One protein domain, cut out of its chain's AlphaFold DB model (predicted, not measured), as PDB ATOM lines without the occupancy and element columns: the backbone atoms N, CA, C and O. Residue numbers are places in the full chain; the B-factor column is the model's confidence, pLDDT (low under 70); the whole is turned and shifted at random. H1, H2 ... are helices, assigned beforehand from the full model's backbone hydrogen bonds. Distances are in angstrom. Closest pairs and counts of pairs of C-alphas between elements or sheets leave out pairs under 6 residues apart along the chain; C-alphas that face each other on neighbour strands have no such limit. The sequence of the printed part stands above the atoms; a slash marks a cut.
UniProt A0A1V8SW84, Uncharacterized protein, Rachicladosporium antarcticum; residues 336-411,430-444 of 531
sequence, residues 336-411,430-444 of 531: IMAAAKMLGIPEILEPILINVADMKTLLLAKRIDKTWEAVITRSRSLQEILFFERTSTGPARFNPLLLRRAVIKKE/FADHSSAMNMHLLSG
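What this domain is: This is residues 336 to 411 and 430 to 444 of the 531 residues of an uncharacterized protein of Rachicladosporium antarcticum (UniProt A0A1V8SW84). Four short helices, H2, H3, H4 and H5, gather in a loose cluster, with residues 336 to 342 of H1 sticking out at one end of an elongated outline. Toward the other end, residues 388 to 411 form a long loop and tail with no named element, and H6 is near H5. The 91 printed residues hold six named helices, H1 to H6 in chain order, and no named strand: the class is all helix. The whole is only just loose, close to compact, with a radius of gyration of the C-alphas of 14.8 A and spans of 53 by 28 by 27 A.

Where its parts are: H2, residues 346 to 354, and H4, residues 370 to 378, are the longest helices, each 12.0 A. H5 covers residues 380 to 387, 10.2 A, and H3 residues 359 to 365, 9.8 A. H1, residues 336 to 343, 10.7 A, begins at C-alpha 336 (160.485, 202.539, 202.286). H6, residues 435 to 442, 10.5 A, ends at C-alpha 442 (178.363, 201.142, 231.910).

How they stand to each other: H2 touches H4, about perpendicular at 79 degrees; their closest C-alphas, of Pro 346 and Val 375, are 5.7 A apart. H2 touches H5 the same way, at a shallow tilt of 34 degrees, only just short of steep, with C-alphas 354 and 382 closest at 6.4 A. H3 is close to but not clearly touching H4, C-alphas 365 and 372 being closest at 7.0 A. H1 and H6 are apart. Every O i to N i+4 pair is within hydrogen-bond range in H1, H3, H4, H5 and H6; in H2, 3 of 5 are.

The domain as a whole: The farthest C-alphas, of Ala 338 and Glu 411, are 53.7 A apart. Residues 412 to 429 are not printed, leaving 19.4 A between C-alphas 411 and 430. The links from H1 through H5 are tight. The pLDDT is under 70 at residues 388 to 397, 404 to 411 and 430 to 444.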
ATOM      1  N   ILE A 336     159.502 201.790 201.489       77.69
ATOM      2  CA  ILE A 336     160.485 202.539 202.286       77.69
ATOM      3  C   ILE A 336     160.068 202.555 203.763       77.69
ATOM      4  O   ILE A 336     160.898 202.315 204.646       77.69
ATOM      5  N   MET A 337     158.777 202.758 204.047       77.62
ATOM      6  CA  MET A 337     158.243 202.708 205.412       77.62
ATOM      7  C   MET A 337     158.316 201.298 206.008       77.62
ATOM      8  O   MET A 337     158.606 201.151 207.200       77.62
ATOM      9  N   ALA A 338     158.086 200.257 205.203       82.31
ATOM     10  CA  ALA A 338     158.213 198.872 205.644       82.31
ATOM     11  C   ALA A 338     159.668 198.514 205.995       82.31
ATOM     12  O   ALA A 338     159.925 197.964 207.070       82.31
ATOM     13  N   ALA A 339     160.629 198.896 205.149       84.00
ATOM     14  CA  ALA A 339     162.051 198.667 205.400       84.00
ATOM     15  C   ALA A 339     162.554 199.432 206.638       84.00
ATOM     16  O   ALA A 339     163.269 198.866 207.467       84.00
ATOM     17  N   ALA A 340     162.133 200.690 206.812       85.12
ATOM     18  CA  ALA A 340     162.483 201.487 207.987       85.12
ATOM     19  C   ALA A 340     161.950 200.860 209.286       85.12
ATOM     20  O   ALA A 340     162.672 200.785 210.280       85.12
ATOM     21  N   LYS A 341     160.714 200.341 209.268       88.69
ATOM     22  CA  LYS A 341     160.142 199.613 210.412       88.69
ATOM     23  C   LYS A 341     160.893 198.316 210.704       88.69
ATOM     24  O   LYS A 341     161.144 198.026 211.870       88.69
ATOM     25  N   MET A 342     161.288 197.566 209.674       91.56
ATOM     26  CA  MET A 342     162.042 196.318 209.838       91.56
ATOM     27  C   MET A 342     163.434 196.562 210.442       91.56
ATOM     28  O   MET A 342     163.836 195.847 211.357       91.56
ATOM     29  N   LEU A 343     164.146 197.602 209.991       89.81
ATOM     30  CA  LEU A 343     165.446 197.998 210.551       89.81
ATOM     31  C   LEU A 343     165.338 198.645 211.943       89.81
ATOM     32  O   LEU A 343     166.344 198.773 212.636       89.81
ATOM     33  N   GLY A 344     164.132 199.031 212.364       91.00
ATOM     34  CA  GLY A 344     163.852 199.509 213.716       91.00
ATOM     35  C   GLY A 344     163.815 198.403 214.774       91.00
ATOM     36  O   GLY A 344     163.828 198.718 215.963       91.00
ATOM     37  N   ILE A 345     163.778 197.129 214.368       95.44
ATOM     38  CA  ILE A 345     163.739 195.969 215.267       95.44
ATOM     39  C   ILE A 345     165.177 195.618 215.693       95.44
ATOM     40  O   ILE A 345     165.966 195.182 214.845       95.44
ATOM     41  N   PRO A 346     165.547 195.783 216.981       92.25
ATOM     42  CA  PRO A 346     166.899 195.515 217.481       92.25
ATOM     43  C   PRO A 346     167.447 194.137 217.109       92.25
ATOM     44  O   PRO A 346     168.615 194.014 216.747       92.25
ATOM     45  N   GLU A 347     166.590 193.122 217.150       93.44
ATOM     46  CA  GLU A 347     166.918 191.716 216.921       93.44
ATOM     47  C   GLU A 347     167.324 191.434 215.468       93.44
ATOM     48  O   GLU A 347     168.098 190.516 215.208       93.44
ATOM     49  N   ILE A 348     166.822 192.230 214.520       95.50
ATOM     50  CA  ILE A 348     167.188 192.146 213.099       95.50
ATOM     51  C   ILE A 348     168.385 193.052 212.816       95.50
ATOM     52  O   ILE A 348     169.289 192.682 212.065       95.50
ATOM     53  N   LEU A 349     168.414 194.235 213.430       94.44
ATOM     54  CA  LEU A 349     169.476 195.204 213.204       94.44
ATOM     55  C   LEU A 349     170.826 194.703 213.737       94.44
ATOM     56  O   LEU A 349     171.842 194.861 213.066       94.44
ATOM     57  N   GLU A 350     170.854 194.062 214.905       94.31
ATOM     58  CA  GLU A 350     172.079 193.546 215.521       94.31
ATOM     59  C   GLU A 350     172.899 192.611 214.604       94.31
ATOM     60  O   GLU A 350     174.062 192.931 214.343       94.31
ATOM     61  N   PRO A 351     172.351 191.516 214.041       93.75
ATOM     62  CA  PRO A 351     173.103 190.639 213.142       93.75
ATOM     63  C   PRO A 351     173.507 191.325 211.831       93.75
ATOM     64  O   PRO A 351     174.556 190.994 211.277       93.75
ATOM     65  N   ILE A 352     172.732 192.298 211.337       93.44
ATOM     66  CA  ILE A 352     173.137 193.101 210.174       93.44
ATOM     67  C   ILE A 352     174.388 193.904 210.527       93.44
ATOM     68  O   ILE A 352     175.379 193.834 209.802       93.44
ATOM     69  N   LEU A 353     174.368 194.607 211.662       92.19
ATOM     70  CA  LEU A 353     175.486 195.428 212.124       92.19
ATOM     71  C   LEU A 353     176.734 194.587 212.418       92.19
ATOM     72  O   LEU A 353     177.832 195.010 212.073       92.19
ATOM     73  N   ILE A 354     176.586 193.387 212.985       92.12
ATOM     74  CA  ILE A 354     177.705 192.462 213.238       92.12
ATOM     75  C   ILE A 354     178.417 192.067 211.936       92.12
ATOM     76  O   ILE A 354     179.639 191.932 211.918       92.12
ATOM     77  N   ASN A 355     177.670 191.912 210.841       92.06
ATOM     78  CA  ASN A 355     178.212 191.487 209.550       92.06
ATOM     79  C   ASN A 355     178.734 192.646 208.680       92.06
ATOM     80  O   ASN A 355     179.246 192.406 207.583       92.06
ATOM     81  N   VAL A 356     178.647 193.902 209.135       92.19
ATOM     82  CA  VAL A 356     179.239 195.035 208.408       92.19
ATOM     83  C   VAL A 356     180.762 194.979 208.542       92.19
ATOM     84  O   VAL A 356     181.323 195.230 209.604       92.19
ATOM     85  N   ALA A 357     181.442 194.697 207.428       83.25
ATOM     86  CA  ALA A 357     182.899 194.545 207.388       83.25
ATOM     87  C   ALA A 357     183.674 195.819 207.781       83.25
ATOM     88  O   ALA A 357     184.798 195.736 208.277       83.25
ATOM     89  N   ASP A 358     183.095 197.007 207.567       88.38
ATOM     90  CA  ASP A 358     183.735 198.273 207.916       88.38
ATOM     91  C   ASP A 358     183.268 198.811 209.277       88.38
ATOM     92  O   ASP A 358     182.252 199.500 209.402       88.38
ATOM     93  N   MET A 359     184.090 198.578 210.301       85.25
ATOM     94  CA  MET A 359     183.874 199.112 211.650       85.25
ATOM     95  C   MET A 359     183.823 200.645 211.703       85.25
ATOM     96  O   MET A 359     183.202 201.202 212.612       85.25
ATOM     97  N   LYS A 360     184.437 201.366 210.749       86.50
ATOM     98  CA  LYS A 360     184.310 202.835 210.695       86.50
ATOM     99  C   LYS A 360     182.884 203.242 210.361       86.50
ATOM    100  O   LYS A 360     182.360 204.157 210.994       86.50
ATOM    101  N   THR A 361     182.273 202.555 209.400       87.25
ATOM    102  CA  THR A 361     180.891 202.799 208.990       87.25
ATOM    103  C   THR A 361     179.933 202.585 210.162       87.25
ATOM    104  O   THR A 361     179.109 203.455 210.425       87.25
ATOM    105  N   LEU A 362     180.115 201.529 210.962       87.56
ATOM    106  CA  LEU A 362     179.311 201.295 212.171       87.56
ATOM    107  C   LEU A 362     179.455 202.394 213.232       87.56
ATOM    108  O   LEU A 362     178.461 202.864 213.789       87.56
ATOM    109  N   LEU A 363     180.686 202.839 213.502       86.94
ATOM    110  CA  LEU A 363     180.936 203.916 214.467       86.94
ATOM    111  C   LEU A 363     180.345 205.257 214.014       86.94
ATOM    112  O   LEU A 363     179.954 206.071 214.853       86.94
ATOM    113  N   LEU A 364     180.286 205.502 212.704       87.69
ATOM    114  CA  LEU A 364     179.637 206.685 212.142       87.69
ATOM    115  C   LEU A 364     178.113 206.553 212.142       87.69
ATOM    116  O   LEU A 364     177.432 207.539 212.420       87.69
ATOM    117  N   ALA A 365     177.585 205.352 211.912       83.31
ATOM    118  CA  ALA A 365     176.151 205.105 211.860       83.31
ATOM    119  C   ALA A 365     175.447 205.365 213.202       83.31
ATOM    120  O   ALA A 365     174.314 205.842 213.206       83.31
ATOM    121  N   LYS A 366     176.159 205.219 214.335       87.56
ATOM    122  CA  LYS A 366     175.695 205.698 215.655       87.56
ATOM    123  C   LYS A 366     175.208 207.151 215.652       87.56
ATOM    124  O   LYS A 366     174.387 207.511 216.481       87.56
ATOM    125  N   ARG A 367     175.749 208.010 214.783       87.56
ATOM    126  CA  ARG A 367     175.407 209.442 214.748       87.56
ATOM    127  C   ARG A 367     174.175 209.751 213.908       87.56
ATOM    128  O   ARG A 367     173.663 210.861 214.003       87.56
ATOM    129  N   ILE A 368     173.767 208.821 213.050       85.38
ATOM    130  CA  ILE A 368     172.724 209.050 212.049       85.38
ATOM    131  C   ILE A 368     171.356 208.688 212.627       85.38
ATOM    132  O   ILE A 368     170.383 209.382 212.354       85.38
ATOM    133  N   ASP A 369     171.292 207.655 213.472       91.81
ATOM    134  CA  ASP A 369     170.033 207.131 213.989       91.81
ATOM    135  C   ASP A 369     170.120 206.757 215.483       91.81
ATOM    136  O   ASP A 369     171.025 206.045 215.927       91.81
ATOM    137  N   LYS A 370     169.150 207.241 216.273       91.94
ATOM    138  CA  LYS A 370     169.085 207.004 217.729       91.94
ATOM    139  C   LYS A 370     168.773 205.546 218.074       91.94
ATOM    140  O   LYS A 370     169.191 205.063 219.126       91.94
ATOM    141  N   THR A 371     168.051 204.842 217.209       91.56
ATOM    142  CA  THR A 371     167.764 203.409 217.337       91.56
ATOM    143  C   THR A 371     169.051 202.620 217.165       91.56
ATOM    144  O   THR A 371     169.348 201.762 217.990       91.56
ATOM    145  N   TRP A 372     169.877 202.968 216.177       93.19
ATOM    146  CA  TRP A 372     171.183 202.333 215.974       93.19
ATOM    147  C   TRP A 372     172.110 202.574 217.166       93.19
ATOM    148  O   TRP A 372     172.769 201.649 217.645       93.19
ATOM    149  N   GLU A 373     172.126 203.796 217.702       92.44
ATOM    150  CA  GLU A 373     172.847 204.090 218.939       92.44
ATOM    151  C   GLU A 373     172.348 203.237 220.112       92.44
ATOM    152  O   GLU A 373     173.171 202.666 220.837       92.44
ATOM    153  N   ALA A 374     171.032 203.108 220.283       93.12
ATOM    154  CA  ALA A 374     170.430 202.298 221.335       93.12
ATOM    155  C   ALA A 374     170.760 200.806 221.175       93.12
ATOM    156  O   ALA A 374     171.133 200.169 222.161       93.12
ATOM    157  N   VAL A 375     170.694 200.262 219.956       94.50
ATOM    158  CA  VAL A 375     171.030 198.859 219.659       94.50
ATOM    159  C   VAL A 375     172.498 198.590 219.952       94.50
ATOM    160  O   VAL A 375     172.809 197.683 220.720       94.50
ATOM    161  N   ILE A 376     173.411 199.434 219.468       92.06
ATOM    162  CA  ILE A 376     174.844 199.268 219.738       92.06
ATOM    163  C   ILE A 376     175.158 199.445 221.238       92.06
ATOM    164  O   ILE A 376     176.065 198.812 221.769       92.06
ATOM    165  N   THR A 377     174.429 200.302 221.954       90.12
ATOM    166  CA  THR A 377     174.667 200.559 223.390       90.12
ATOM    167  C   THR A 377     173.982 199.538 224.309       90.12
ATOM    168  O   THR A 377     174.351 199.422 225.475       90.12
ATOM    169  N   ARG A 378     173.029 198.748 223.806       92.81
ATOM    170  CA  ARG A 378     172.395 197.653 224.561       92.81
ATOM    171  C   ARG A 378     172.975 196.282 224.223       92.81
ATOM    172  O   ARG A 378     173.057 195.436 225.108       92.81
ATOM    173  N   SER A 379     173.394 196.064 222.979       94.50
ATOM    174  CA  SER A 379     173.993 194.800 222.556       94.50
ATOM    175  C   SER A 379     175.426 194.686 223.072       94.50
ATOM    176  O   SER A 379     176.331 195.421 222.670       94.50
ATOM    177  N   ARG A 380     175.637 193.714 223.960       89.31
ATOM    178  CA  ARG A 380     176.965 193.369 224.472       89.31
ATOM    179  C   ARG A 380     177.871 192.804 223.376       89.31
ATOM    180  O   ARG A 380     179.051 193.135 223.351       89.31
ATOM    181  N   SER A 381     177.322 192.006 222.460       90.12
ATOM    182  CA  SER A 381     178.080 191.385 221.368       90.12
ATOM    183  C   SER A 381     178.665 192.449 220.428       90.12
ATOM    184  O   SER A 381     179.858 192.435 220.125       90.12
ATOM    185  N   LEU A 382     177.857 193.452 220.062       90.75
ATOM    186  CA  LEU A 382     178.293 194.589 219.259       90.75
ATOM    187  C   LEU A 382     179.307 195.445 220.001       90.75
ATOM    188  O   LEU A 382     180.230 195.956 219.378       90.75
ATOM    189  N   GLN A 383     179.172 195.611 221.317       90.38
ATOM    190  CA  GLN A 383     180.155 196.364 222.094       90.38
ATOM    191  C   GLN A 383     181.504 195.670 222.164       90.38
ATOM    192  O   GLN A 383     182.537 196.329 222.053       90.38
ATOM    193  N   GLU A 384     181.499 194.354 222.328       87.00
ATOM    194  CA  GLU A 384     182.712 193.552 222.276       87.00
ATOM    195  C   GLU A 384     183.345 193.704 220.880       87.00
ATOM    196  O   GLU A 384     184.465 194.189 220.761       87.00
ATOM    197  N   ILE A 385     182.599 193.501 219.793       85.50
ATOM    198  CA  ILE A 385     183.149 193.656 218.433       85.50
ATOM    199  C   ILE A 385     183.646 195.090 218.145       85.50
ATOM    200  O   ILE A 385     184.721 195.277 217.573       85.50
ATOM    201  N   LEU A 386     182.894 196.121 218.545       85.50
ATOM    202  CA  LEU A 386     183.200 197.519 218.213       85.50
ATOM    203  C   LEU A 386     184.282 198.144 219.091       85.50
ATOM    204  O   LEU A 386     185.017 199.013 218.611       85.50
ATOM    205  N   PHE A 387     184.358 197.767 220.367       80.25
ATOM    206  CA  PHE A 387     185.208 198.439 221.351       80.25
ATOM    207  C   PHE A 387     186.301 197.519 221.907       80.25
ATOM    208  O   PHE A 387     187.407 198.008 222.161       80.25
ATOM    209  N   PHE A 388     186.025 196.220 222.069       69.12
ATOM    210  CA  PHE A 388     186.886 195.290 222.801       69.12
ATOM    211  C   PHE A 388     186.815 193.852 222.273       69.12
ATOM    212  O   PHE A 388     185.957 193.075 222.694       69.12
ATOM    213  N   GLU A 389     187.797 193.423 221.480       58.84
ATOM    214  CA  GLU A 389     187.985 191.987 221.263       58.84
ATOM    215  C   GLU A 389     188.592 191.411 222.558       58.84
ATOM    216  O   GLU A 389     189.812 191.316 222.727       58.84
ATOM    217  N   ARG A 390     187.743 191.098 223.547       54.22
ATOM    218  CA  ARG A 390     188.119 190.204 224.646       54.22
ATOM    219  C   ARG A 390     188.024 188.786 224.113       54.22
ATOM    220  O   ARG A 390     187.050 188.078 224.341       54.22
ATOM    221  N   THR A 391     189.061 188.351 223.410       52.88
ATOM    222  CA  THR A 391     189.303 186.914 223.279       52.88
ATOM    223  C   THR A 391     189.424 186.349 224.692       52.88
ATOM    224  O   THR A 391     190.244 186.846 225.465       52.88
ATOM    225  N   SER A 392     188.630 185.332 225.039       57.38
ATOM    226  CA  SER A 392     188.624 184.676 226.361       57.38
ATOM    227  C   SER A 392     190.004 184.178 226.818       57.38
ATOM    228  O   SER A 392     190.191 183.832 227.981       57.38
ATOM    229  N   THR A 393     190.980 184.170 225.913       64.75
ATOM    230  CA  THR A 393     192.341 183.675 226.095       64.75
ATOM    231  C   THR A 393     193.436 184.671 225.681       64.75
ATOM    232  O   THR A 393     194.608 184.299 225.677       64.75
ATOM    233  N   GLY A 394     193.110 185.924 225.332       63.62
ATOM    234  CA  GLY A 394     194.084 186.865 224.755       63.62
ATOM    235  C   GLY A 394     194.014 188.298 225.298       63.62
ATOM    236  O   GLY A 394     193.012 188.684 225.901       63.62
ATOM    237  N   PRO A 395     195.085 189.095 225.106       67.44
ATOM    238  CA  PRO A 395     195.146 190.478 225.569       67.44
ATOM    239  C   PRO A 395     194.027 191.296 224.924       67.44
ATOM    240  O   PRO A 395     193.779 191.167 223.726       67.44
ATOM    241  N   ALA A 396     193.370 192.145 225.718       69.12
ATOM    242  CA  ALA A 396     192.292 193.003 225.244       69.12
ATOM    243  C   ALA A 396     192.763 193.819 224.031       69.12
ATOM    244  O   ALA A 396     193.688 194.630 224.134       69.12
ATOM    245  N   ARG A 397     192.137 193.596 222.873       66.62
ATOM    246  CA  ARG A 397     192.390 194.411 221.684       66.62
ATOM    247  C   ARG A 397     191.402 195.562 221.677       66.62
ATOM    248  O   ARG A 397     190.191 195.362 221.698       66.62
ATOM    249  N   PHE A 398     191.942 196.772 221.657       75.25
ATOM    250  CA  PHE A 398     191.163 197.998 221.570       75.25
ATOM    251  C   PHE A 398     191.004 198.387 220.109       75.25
ATOM    252  O   PHE A 398     191.965 198.318 219.337       75.25
ATOM    253  N   ASN A 399     189.816 198.859 219.735       73.94
ATOM    254  CA  ASN A 399     189.615 199.409 218.403       73.94
ATOM    255  C   ASN A 399     190.487 200.673 218.224       73.94
ATOM    256  O   ASN A 399     190.274 201.673 218.923       73.94
ATOM    257  N   PRO A 400     191.454 200.682 217.283       71.44
ATOM    258  CA  PRO A 400     192.385 201.797 217.109       71.44
ATOM    259  C   PRO A 400     191.687 203.104 216.714       71.44
ATOM    260  O   PRO A 400     192.231 204.188 216.927       71.44
ATOM    261  N   LEU A 401     190.460 203.037 216.192       73.31
ATOM    262  CA  LEU A 401     189.661 204.214 215.840       73.31
ATOM    263  C   LEU A 401     189.236 205.030 217.065       73.31
ATOM    264  O   LEU A 401     189.013 206.238 216.949       73.31
ATOM    265  N   LEU A 402     189.168 204.391 218.232       71.25
ATOM    266  CA  LEU A 402     188.822 205.026 219.502       71.25
ATOM    267  C   LEU A 402     190.047 205.610 220.214       71.25
ATOM    268  O   LEU A 402     189.907 206.463 221.088       71.25
ATOM    269  N   LEU A 403     191.256 205.220 219.802       72.56
ATOM    270  CA  LEU A 403     192.516 205.650 220.413       72.56
ATOM    271  C   LEU A 403     193.025 207.006 219.900       72.56
ATOM    272  O   LEU A 403     194.182 207.345 220.129       72.56
ATOM    273  N   ARG A 404     192.179 207.829 219.259       54.97
ATOM    274  CA  ARG A 404     192.570 209.093 218.591       54.97
ATOM    275  C   ARG A 404     193.285 210.145 219.464       54.97
ATOM    276  O   ARG A 404     193.673 211.183 218.936       54.97
ATOM    277  N   ARG A 405     193.493 209.913 220.763       49.25
ATOM    278  CA  ARG A 405     194.290 210.778 221.651       49.25
ATOM    279  C   ARG A 405     195.174 210.047 222.662       49.25
ATOM    280  O   ARG A 405     195.778 210.712 223.499       49.25
ATOM    281  N   ALA A 406     195.298 208.724 222.590       44.12
ATOM    282  CA  ALA A 406     196.352 208.073 223.353       44.12
ATOM    283  C   ALA A 406     197.678 208.475 222.697       44.12
ATOM    284  O   ALA A 406     197.949 208.102 221.556       44.12
ATOM    285  N   VAL A 407     198.476 209.300 223.375       42.38
ATOM    286  CA  VAL A 407     199.859 209.564 222.976       42.38
ATOM    287  C   VAL A 407     200.600 208.242 223.128       42.38
ATOM    288  O   VAL A 407     201.120 207.924 224.193       42.38
ATOM    289  N   ILE A 408     200.602 207.435 222.069       46.53
ATOM    290  CA  ILE A 408     201.447 206.252 221.990       46.53
ATOM    291  C   ILE A 408     202.863 206.799 221.839       46.53
ATOM    292  O   ILE A 408     203.274 207.205 220.750       46.53
ATOM    293  N   LYS A 409     203.600 206.888 222.952       38.94
ATOM    294  CA  LYS A 409     205.046 207.088 222.886       38.94
ATOM    295  C   LYS A 409     205.607 205.889 222.131       38.94
ATOM    296  O   LYS A 409     205.548 204.761 222.602       38.94
ATOM    297  N   LYS A 410     206.063 206.152 220.912       36.34
ATOM    298  CA  LYS A 410     206.662 205.165 220.027       36.34
ATOM    299  C   LYS A 410     208.022 204.781 220.611       36.34
ATOM    300  O   LYS A 410     208.994 205.499 220.400       36.34
ATOM    301  N   GLU A 411     208.089 203.685 221.358       37.22
ATOM    302  CA  GLU A 411     209.350 202.959 221.512       37.22
ATOM    303  C   GLU A 411     209.559 202.095 220.268       37.22
ATOM    304  O   GLU A 411     208.633 201.476 219.742       37.22
ATOM    305  N   PHE A 430     193.232 206.518 230.254       43.84
ATOM    306  CA  PHE A 430     192.129 207.073 229.475       43.84
ATOM    307  C   PHE A 430     191.884 208.516 229.922       43.84
ATOM    308  O   PHE A 430     192.014 208.827 231.101       43.84
ATOM    309  N   ALA A 431     191.521 209.410 229.000       46.62
ATOM    310  CA  ALA A 431     191.009 210.716 229.409       46.62
ATOM    311  C   ALA A 431     189.715 210.515 230.215       46.62
ATOM    312  O   ALA A 431     188.903 209.668 229.824       46.62
ATOM    313  N   ASP A 432     189.500 211.329 231.257       44.31
ATOM    314  CA  ASP A 432     188.390 211.221 232.229       44.31
ATOM    315  C   ASP A 432     186.976 211.234 231.608       44.31
ATOM    316  O   ASP A 432     185.985 210.976 232.283       44.31
ATOM    317  N   HIS A 433     186.865 211.466 230.296       48.06
ATOM    318  CA  HIS A 433     185.613 211.486 229.537       48.06
ATOM    319  C   HIS A 433     185.692 210.733 228.198       48.06
ATOM    320  O   HIS A 433     184.928 211.020 227.273       48.06
ATOM    321  N   SER A 434     186.643 209.809 228.024       54.97
ATOM    322  CA  SER A 434     186.707 209.039 226.777       54.97
ATOM    323  C   SER A 434     185.495 208.111 226.651       54.97
ATOM    324  O   SER A 434     185.057 207.497 227.625       54.97
ATOM    325  N   SER A 435     184.968 207.958 225.433       54.09
ATOM    326  CA  SER A 435     183.845 207.051 225.165       54.09
ATOM    327  C   SER A 435     184.151 205.606 225.583       54.09
ATOM    328  O   SER A 435     183.243 204.887 225.978       54.09
ATOM    329  N   ALA A 436     185.425 205.198 225.566       56.94
ATOM    330  CA  ALA A 436     185.866 203.896 226.066       56.94
ATOM    331  C   ALA A 436     185.718 203.766 227.595       56.94
ATOM    332  O   ALA A 436     185.255 202.732 228.069       56.94
ATOM    333  N   MET A 437     186.040 204.820 228.356       59.03
ATOM    334  CA  MET A 437     185.880 204.852 229.817       59.03
ATOM    335  C   MET A 437     184.401 204.813 230.218       59.03
ATOM    336  O   MET A 437     184.012 204.012 231.065       59.03
ATOM    337  N   ASN A 438     183.557 205.610 229.556       56.12
ATOM    338  CA  ASN A 438     182.117 205.614 229.831       56.12
ATOM    339  C   ASN A 438     181.479 204.246 229.546       56.12
ATOM    340  O   ASN A 438     180.670 203.776 230.336       56.12
ATOM    341  N   MET A 439     181.876 203.572 228.463       58.84
ATOM    342  CA  MET A 439     181.370 202.230 228.151       58.84
ATOM    343  C   MET A 439     181.866 201.170 229.142       58.84
ATOM    344  O   MET A 439     181.102 200.286 229.519       58.84
ATOM    345  N   HIS A 440     183.112 201.270 229.618       57.12
ATOM    346  CA  HIS A 440     183.624 200.371 230.652       57.12
ATOM    347  C   HIS A 440     182.830 200.500 231.962       57.12
ATOM    348  O   HIS A 440     182.395 199.489 232.512       57.12
ATOM    349  N   LEU A 441     182.553 201.731 232.403       56.38
ATOM    350  CA  LEU A 441     181.735 201.996 233.592       56.38
ATOM    351  C   LEU A 441     180.283 201.516 233.425       56.38
ATOM    352  O   LEU A 441     179.706 200.978 234.367       56.38
ATOM    353  N   LEU A 442     179.709 201.644 232.223       51.84
ATOM    354  CA  LEU A 442     178.363 201.142 231.910       51.84
ATOM    355  C   LEU A 442     178.281 199.607 231.876       51.84
ATOM    356  O   LEU A 442     177.222 199.052 232.151       51.84
ATOM    357  N   SER A 443     179.387 198.915 231.583       50.38
ATOM    358  CA  SER A 443     179.440 197.444 231.561       50.38
ATOM    359  C   SER A 443     179.457 196.787 232.952       50.38
ATOM    360  O   SER A 443     179.444 195.561 233.045       50.38
ATOM    361  N   GLY A 444     179.492 197.579 234.034       44.03
ATOM    362  CA  GLY A 444     179.464 197.077 235.414       44.03
ATOM    363  C   GLY A 444     180.711 196.289 235.833       44.03
ATOM    364  O   GLY A 444     180.688 195.603 236.852       44.03
TER     365      GLY A 444